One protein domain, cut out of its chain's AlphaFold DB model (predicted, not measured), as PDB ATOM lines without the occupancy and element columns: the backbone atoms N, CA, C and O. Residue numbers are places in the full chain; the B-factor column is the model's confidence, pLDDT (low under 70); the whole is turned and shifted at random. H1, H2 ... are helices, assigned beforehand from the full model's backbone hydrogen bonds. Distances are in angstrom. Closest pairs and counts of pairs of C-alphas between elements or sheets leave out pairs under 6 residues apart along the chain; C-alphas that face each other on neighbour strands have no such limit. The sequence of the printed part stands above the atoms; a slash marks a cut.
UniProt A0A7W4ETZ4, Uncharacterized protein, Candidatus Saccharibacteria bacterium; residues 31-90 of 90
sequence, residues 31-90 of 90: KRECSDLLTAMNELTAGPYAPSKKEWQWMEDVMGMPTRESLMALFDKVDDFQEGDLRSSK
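What this domain is: This is residues 31 to 90 of the 90 residues of an uncharacterized protein of Candidatus Saccharibacteria bacterium (UniProt A0A7W4ETZ4). H1 and the longer H3 run opposite ways at a slant, H2 sits loosely across one end of them, and residues 83 to 90 stick out at the other. The 60 printed residues hold three named helices, H1, H2, H3 along the chain, and no named strand: all helix. The whole is loose, radius of gyration of the C-alphas 13.7 A, spanning 46 by 20 by 16 A.

Where its parts are: H1, residues 31 to 46, begins at C-alpha 31 (256.463, 272.304, 227.471) and is 21.7 A long. H2 is residues 53 to 63, 14.8 A. H3, residues 68 to 88, 30.7 A, ends at C-alpha 88 (243.473, 265.669, 228.941).

How they stand to each other: H1 touches H3 with residues 38 to 45 alone; the closest C-alphas, of Met 41 and Phe 75, are 7.1 A apart. Their tilt of 37 degrees is only just steep. H2 is close to but not clearly touching H3, about perpendicular at 79 degrees; the closest C-alphas, of Trp 56 and Arg 68, are 7.2 A apart. H1 and H2 are apart. Each O i to N i+4 pair is within hydrogen-bond range in H1 and H2, 15 of 17 in H3.

The domain as a whole: The printed part has no cut and no long link. Without residues 83 to 90, which stand free, it spans 33 by 20 by 14 A. Residues 81 to 90 have pLDDT under 70.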
ATOM      1  N   LYS A  31     257.394 271.782 228.491       85.62
ATOM      2  CA  LYS A  31     256.463 272.304 227.471       85.62
ATOM      3  C   LYS A  31     257.145 273.259 226.487       85.62
ATOM      4  O   LYS A  31     256.835 273.236 225.300       85.62
ATOM      5  N   ARG A  32     258.088 274.071 226.977       89.19
ATOM      6  CA  ARG A  32     258.845 275.010 226.145       89.19
ATOM      7  C   ARG A  32     259.793 274.285 225.195       89.19
ATOM      8  O   ARG A  32     259.759 274.570 224.010       89.19
ATOM      9  N   GLU A  33     260.566 273.321 225.689       91.25
ATOM     10  CA  GLU A  33     261.473 272.528 224.845       91.25
ATOM     11  C   GLU A  33     260.710 271.736 223.780       91.25
ATOM     12  O   GLU A  33     261.151 271.668 222.638       91.25
ATOM     13  N   CYS A  34     259.536 271.194 224.122       87.31
ATOM     14  CA  CYS A  34     258.665 270.535 223.151       87.31
ATOM     15  C   CYS A  34     258.174 271.516 222.067       87.31
ATOM     16  O   CYS A  34     258.236 271.210 220.879       87.31
ATOM     17  N   SER A  35     257.760 272.728 222.456       85.38
ATOM     18  CA  SER A  35     257.355 273.780 221.512       85.38
ATOM     19  C   SER A  35     258.501 274.241 220.605       85.38
ATOM     20  O   SER A  35     258.296 274.425 219.405       85.38
ATOM     21  N   ASP A  36     259.699 274.435 221.159       90.75
ATOM     22  CA  ASP A  36     260.886 274.847 220.404       90.75
ATOM     23  C   ASP A  36     261.305 273.741 219.418       90.75
ATOM     24  O   ASP A  36     261.628 274.028 218.264       90.75
ATOM     25  N   LEU A  37     261.220 272.472 219.840       88.56
ATOM     26  CA  LEU A  37     261.484 271.310 218.993       88.56
ATOM     27  C   LEU A  37     260.514 271.252 217.808       88.56
ATOM     28  O   LEU A  37     260.962 271.198 216.666       88.56
ATOM     29  N   LEU A  38     259.206 271.325 218.064       85.06
ATOM     30  CA  LEU A  38     258.178 271.325 217.017       85.06
ATOM     31  C   LEU A  38     258.333 272.512 216.058       85.06
ATOM     32  O   LEU A  38     258.160 272.358 214.851       85.06
ATOM     33  N   THR A  39     258.732 273.679 216.568       88.00
ATOM     34  CA  THR A  39     258.992 274.863 215.736       88.00
ATOM     35  C   THR A  39     260.178 274.630 214.805       88.00
ATOM     36  O   THR A  39     260.055 274.827 213.597       88.00
ATOM     37  N   ALA A  40     261.311 274.160 215.335       87.94
ATOM     38  CA  ALA A  40     262.492 273.849 214.530       87.94
ATOM     39  C   ALA A  40     262.199 272.773 213.474       87.94
ATOM     40  O   ALA A  40     262.643 272.870 212.331       87.94
ATOM     41  N   MET A  41     261.418 271.761 213.853       83.88
ATOM     42  CA  MET A  41     260.965 270.687 212.976       83.88
ATOM     43  C   MET A  41     260.097 271.218 211.828       83.88
ATOM     44  O   MET A  41     260.383 270.935 210.664       83.88
ATOM     45  N   ASN A  42     259.093 272.039 212.137       83.81
ATOM     46  CA  ASN A  42     258.207 272.636 211.143       83.81
ATOM     47  C   ASN A  42     258.958 273.566 210.176       83.81
ATOM     48  O   ASN A  42     258.772 273.471 208.965       83.81
ATOM     49  N   GLU A  43     259.856 274.416 210.680       86.81
ATOM     50  CA  GLU A  43     260.687 275.288 209.837       86.81
ATOM     51  C   GLU A  43     261.550 274.486 208.858       86.81
ATOM     52  O   GLU A  43     261.673 274.836 207.683       86.81
ATOM     53  N   LEU A  44     262.101 273.364 209.324       84.69
ATOM     54  CA  LEU A  44     262.954 272.510 208.514       84.69
ATOM     55  C   LEU A  44     262.178 271.793 207.396       84.69
ATOM     56  O   LEU A  44     262.731 271.601 206.316       84.69
ATOM     57  N   THR A  45     260.922 271.388 207.610       78.06
ATOM     58  CA  THR A  45     260.188 270.554 206.633       78.06
ATOM     59  C   THR A  45     259.101 271.268 205.839       78.06
ATOM     60  O   THR A  45     258.781 270.810 204.735       78.06
ATOM     61  N   ALA A  46     258.538 272.348 206.376       79.44
ATOM     62  CA  ALA A  46     257.425 273.098 205.798       79.44
ATOM     63  C   ALA A  46     257.609 274.627 205.866       79.44
ATOM     64  O   ALA A  46     256.785 275.363 205.321       79.44
ATOM     65  N   GLY A  47     258.681 275.109 206.501       81.88
ATOM     66  CA  GLY A  47     259.008 276.526 206.578       81.88
ATOM     67  C   GLY A  47     259.405 277.144 205.231       81.88
ATOM     68  O   GLY A  47     259.699 276.440 204.261       81.88
ATOM     69  N   PRO A  48     259.471 278.484 205.155       82.06
ATOM     70  CA  PRO A  48     259.858 279.214 203.944       82.06
ATOM     71  C   PRO A  48     261.289 278.910 203.473       82.06
ATOM     72  O   PRO A  48     261.612 279.149 202.311       82.06
ATOM     73  N   TYR A  49     262.129 278.380 204.364       81.31
ATOM     74  CA  TYR A  49     263.503 277.961 204.084       81.31
ATOM     75  C   TYR A  49     263.675 276.438 204.105       81.31
ATOM     76  O   TYR A  49     264.807 275.953 204.136       81.31
ATOM     77  N   ALA A  50     262.572 275.682 204.095       87.69
ATOM     78  CA  ALA A  50     262.630 274.233 204.026       87.69
ATOM     79  C   ALA A  50     263.381 273.803 202.751       87.69
ATOM     80  O   ALA A  50     263.074 274.310 201.663       87.69
ATOM     81  N   PRO A  51     264.343 272.867 202.844       89.25
ATOM     82  CA  PRO A  51     265.102 272.430 201.685       89.25
ATOM     83  C   PRO A  51     264.178 271.839 200.621       89.25
ATOM     84  O   PRO A  51     263.237 271.085 200.901       89.25
ATOM     85  N   SER A  52     264.477 272.138 199.362       90.44
ATOM     86  CA  SER A  52     263.843 271.465 198.237       90.44
ATOM     87  C   SER A  52     264.145 269.966 198.270       90.44
ATOM     88  O   SER A  52     265.095 269.503 198.897       90.44
ATOM     89  N   LYS A  53     263.382 269.173 197.510       88.81
ATOM     90  CA  LYS A  53     263.611 267.721 197.424       88.81
ATOM     91  C   LYS A  53     265.051 267.362 197.019       88.81
ATOM     92  O   LYS A  53     265.583 266.367 197.492       88.81
ATOM     93  N   LYS A  54     265.676 268.164 196.149       91.44
ATOM     94  CA  LYS A  54     267.063 267.938 195.707       91.44
ATOM     95  C   LYS A  54     268.077 268.283 196.793       91.44
ATOM     96  O   LYS A  54     269.029 267.538 196.978       91.44
ATOM     97  N   GLU A  55     267.873 269.393 197.496       92.25
ATOM     98  CA  GLU A  55     268.740 269.786 198.614       92.25
ATOM     99  C   GLU A  55     268.625 268.783 199.758       92.25
ATOM    100  O   GLU A  55     269.638 268.381 200.317       92.25
ATOM    101  N   TRP A  56     267.414 268.300 200.032       91.06
ATOM    102  CA  TRP A  56     267.193 267.266 201.030       91.06
ATOM    103  C   TRP A  56     267.908 265.958 200.671       91.06
ATOM    104  O   TRP A  56     268.625 265.416 201.504       91.06
ATOM    105  N   GLN A  57     267.811 265.500 199.415       89.62
ATOM    106  CA  GLN A  57     268.556 264.324 198.949       89.62
ATOM    107  C   GLN A  57     270.071 264.507 199.119       89.62
ATOM    108  O   GLN A  57     270.758 263.601 199.570       89.62
ATOM    109  N   TRP A  58     270.598 265.695 198.809       92.62
ATOM    110  CA  TRP A  58     272.011 265.989 199.042       92.62
ATOM    111  C   TRP A  58     272.372 265.924 200.534       92.62
ATOM    112  O   TRP A  58     273.415 265.380 200.888       92.62
ATOM    113  N   MET A  59     271.514 266.435 201.421       90.06
ATOM    114  CA  MET A  59     271.722 266.342 202.869       90.06
ATOM    115  C   MET A  59     271.710 264.881 203.343       90.06
ATOM    116  O   MET A  59     272.549 264.508 204.165       90.06
ATOM    117  N   GLU A  60     270.800 264.053 202.823       89.56
ATOM    118  CA  GLU A  60     270.763 262.611 203.096       89.56
ATOM    119  C   GLU A  60     272.070 261.932 202.663       89.56
ATOM    120  O   GLU A  60     272.732 261.296 203.485       89.56
ATOM    121  N   ASP A  61     272.478 262.136 201.408       85.94
ATOM    122  CA  ASP A  61     273.597 261.422 200.786       85.94
ATOM    123  C   ASP A  61     274.968 261.882 201.308       85.94
ATOM    124  O   ASP A  61     275.890 261.077 201.443       85.94
ATOM    125  N   VAL A  62     275.128 263.181 201.587       88.62
ATOM    126  CA  VAL A  62     276.430 263.787 201.915       88.62
ATOM    127  C   VAL A  62     276.598 264.022 203.408       88.62
ATOM    128  O   VAL A  62     277.685 263.808 203.944       88.62
ATOM    129  N   MET A  63     275.542 264.467 204.093       83.00
ATOM    130  CA  MET A  63     275.605 264.793 205.522       83.00
ATOM    131  C   MET A  63     275.027 263.693 206.414       83.00
ATOM    132  O   MET A  63     275.061 263.821 207.637       83.00
ATOM    133  N   GLY A  64     274.485 262.620 205.830       82.12
ATOM    134  CA  GLY A  64     273.830 261.564 206.591       82.12
ATOM    135  C   GLY A  64     272.603 262.082 207.343       82.12
ATOM    136  O   GLY A  64     272.329 261.634 208.458       82.12
ATOM    137  N   MET A  65     271.857 263.035 206.780       85.56
ATOM    138  CA  MET A  65     270.593 263.518 207.358       85.56
ATOM    139  C   MET A  65     269.489 262.461 207.218       85.56
ATOM    140  O   MET A  65     269.481 261.747 206.213       85.56
ATOM    141  N   PRO A  66     268.618 262.241 208.226       83.75
ATOM    142  CA  PRO A  66     267.514 261.291 208.096       83.75
ATOM    143  C   PRO A  66     266.621 261.620 206.905       83.75
ATOM    144  O   PRO A  66     266.535 262.777 206.483       83.75
ATOM    145  N   THR A  67     265.931 260.604 206.384       85.19
ATOM    146  CA  THR A  67     265.036 260.834 205.252       85.19
ATOM    147  C   THR A  67     263.928 261.803 205.628       85.19
ATOM    148  O   THR A  67     263.466 261.815 206.779       85.19
ATOM    149  N   ARG A  68     263.483 262.618 204.665       84.00
ATOM    150  CA  ARG A  68     262.421 263.606 204.916       84.00
ATOM    151  C   ARG A  68     261.177 262.943 205.496       84.00
ATOM    152  O   ARG A  68     260.597 263.444 206.454       84.00
ATOM    153  N   GLU A  69     260.794 261.796 204.943       83.75
ATOM    154  CA  GLU A  69     259.633 261.030 205.385       83.75
ATOM    155  C   GLU A  69     259.811 260.477 206.801       83.75
ATOM    156  O   GLU A  69     258.862 260.484 207.581       83.75
ATOM    157  N   SER A  70     261.015 260.024 207.163       82.50
ATOM    158  CA  SER A  70     261.281 259.524 208.515       82.50
ATOM    159  C   SER A  70     261.210 260.634 209.559       82.50
ATOM    160  O   SER A  70     260.750 260.382 210.671       82.50
ATOM    161  N   LEU A  71     261.661 261.844 209.219       83.88
ATOM    162  CA  LEU A  71     261.531 263.011 210.090       83.88
ATOM    163  C   LEU A  71     260.071 263.450 210.213       83.88
ATOM    164  O   LEU A  71     259.600 263.623 211.329       83.88
ATOM    165  N   MET A  72     259.320 263.522 209.110       82.06
ATOM    166  CA  MET A  72     257.886 263.839 209.160       82.06
ATOM    167  C   MET A  72     257.089 262.831 210.002       82.06
ATOM    168  O   MET A  72     256.311 263.237 210.855       82.06
ATOM    169  N   ALA A  73     257.350 261.528 209.864       83.38
ATOM    170  CA  ALA A  73     256.694 260.506 210.686       83.38
ATOM    171  C   ALA A  73     257.054 260.604 212.182       83.38
ATOM    172  O   ALA A  73     256.295 260.149 213.042       83.38
ATOM    173  N   LEU A  74     258.225 261.156 212.511       81.94
ATOM    174  CA  LEU A  74     258.584 261.481 213.888       81.94
ATOM    175  C   LEU A  74     257.820 262.721 214.372       81.94
ATOM    176  O   LEU A  74     257.423 262.757 215.532       81.94
ATOM    177  N   PHE A  75     257.579 263.698 213.497       79.31
ATOM    178  CA  PHE A  75     256.852 264.921 213.841       79.31
ATOM    179  C   PHE A  75     255.398 264.628 214.167       79.31
ATOM    180  O   PHE A  75     254.951 265.047 215.227       79.31
ATOM    181  N   ASP A  76     254.718 263.833 213.337       80.00
ATOM    182  CA  ASP A  76     253.330 263.419 213.584       80.00
ATOM    183  C   ASP A  76     253.188 262.786 214.980       80.00
ATOM    184  O   ASP A  76     252.280 263.108 215.739       80.00
ATOM    185  N   LYS A  77     254.161 261.953 215.379       80.69
ATOM    186  CA  LYS A  77     254.178 261.350 216.719       80.69
ATOM    187  C   LYS A  77     254.352 262.379 217.835       80.69
ATOM    188  O   LYS A  77     253.738 262.206 218.880       80.69
ATOM    189  N   VAL A  78     255.222 263.381 217.671       78.38
ATOM    190  CA  VAL A  78     255.480 264.411 218.701       78.38
ATOM    191  C   VAL A  78     254.313 265.399 218.804       78.38
ATOM    192  O   VAL A  78     253.971 265.807 219.913       78.38
ATOM    193  N   ASP A  79     253.680 265.745 217.684       73.75
ATOM    194  CA  ASP A  79     252.516 266.638 217.634       73.75
ATOM    195  C   ASP A  79     251.292 266.012 218.327       73.75
ATOM    196  O   ASP A  79     250.667 266.640 219.188       73.75
ATOM    197  N   ASP A  80     251.043 264.716 218.096       72.62
ATOM    198  CA  ASP A  80     250.002 263.943 218.791       72.62
ATOM    199  C   ASP A  80     250.149 263.996 220.330       72.62
ATOM    200  O   ASP A  80     249.150 264.017 221.061       72.62
ATOM    201  N   PHE A  81     251.381 264.063 220.856       66.31
ATOM    202  CA  PHE A  81     251.617 264.231 222.298       66.31
ATOM    203  C   PHE A  81     251.200 265.616 222.809       66.31
ATOM    204  O   PHE A  81     250.711 265.721 223.938       66.31
ATOM    205  N   GLN A  82     251.364 266.675 222.009       60.38
ATOM    206  CA  GLN A  82     250.917 268.022 222.375       60.38
ATOM    207  C   GLN A  82     249.386 268.125 222.379       60.38
ATOM    208  O   GLN A  82     248.809 268.673 223.325       60.38
ATOM    209  N   GLU A  83     248.713 267.558 221.372       58.62
ATOM    210  CA  GLU A  83     247.247 267.531 221.329       58.62
ATOM    211  C   GLU A  83     246.639 266.692 222.462       58.62
ATOM    212  O   GLU A  83     245.609 267.066 223.037       58.62
ATOM    213  N   GLY A  84     247.275 265.571 222.817       57.84
ATOM    214  CA  GLY A  84     246.849 264.710 223.921       57.84
ATOM    215  C   GLY A  84     246.839 265.423 225.278       57.84
ATOM    216  O   GLY A  84     245.868 265.297 226.029       57.84
ATOM    217  N   ASP A  85     247.864 266.230 225.573       52.75
ATOM    218  CA  ASP A  85     247.964 267.000 226.826       52.75
ATOM    219  C   ASP A  85     246.914 268.133 226.894       52.75
ATOM    220  O   ASP A  85     246.332 268.408 227.949       52.75
ATOM    221  N   LEU A  86     246.584 268.744 225.748       48.38
ATOM    222  CA  LEU A  86     245.513 269.746 225.631       48.38
ATOM    223  C   LEU A  86     244.111 269.146 225.818       48.38
ATOM    224  O   LEU A  86     243.241 269.796 226.402       48.38
ATOM    225  N   ARG A  87     243.876 267.915 225.345       40.81
ATOM    226  CA  ARG A  87     242.592 267.209 225.521       40.81
ATOM    227  C   ARG A  87     242.428 266.609 226.915       40.81
ATOM    228  O   ARG A  87     241.301 266.543 227.392       40.81
ATOM    229  N   SER A  88     243.516 266.216 227.577       44.69
ATOM    230  CA  SER A  88     243.473 265.669 228.941       44.69
ATOM    231  C   SER A  88     243.313 266.739 230.033       44.69
ATOM    232  O   SER A  88     243.049 266.390 231.182       44.69
ATOM    233  N   SER A  89     243.457 268.025 229.694       42.66
ATOM    234  CA  SER A  89     243.207 269.164 230.598       42.66
ATOM    235  C   SER A  89     241.767 269.710 230.544       42.66
ATOM    236  O   SER A  89     241.526 270.817 231.029       42.66
ATOM    237  N   LYS A  90     240.811 268.978 229.954       40.03
ATOM    238  CA  LYS A  90     239.385 269.348 229.909       40.03
ATOM    239  C   LYS A  90     238.516 268.436 230.764       40.03
ATOM    240  O   LYS A  90     238.736 267.209 230.722       40.03
TER     241      LYS A  90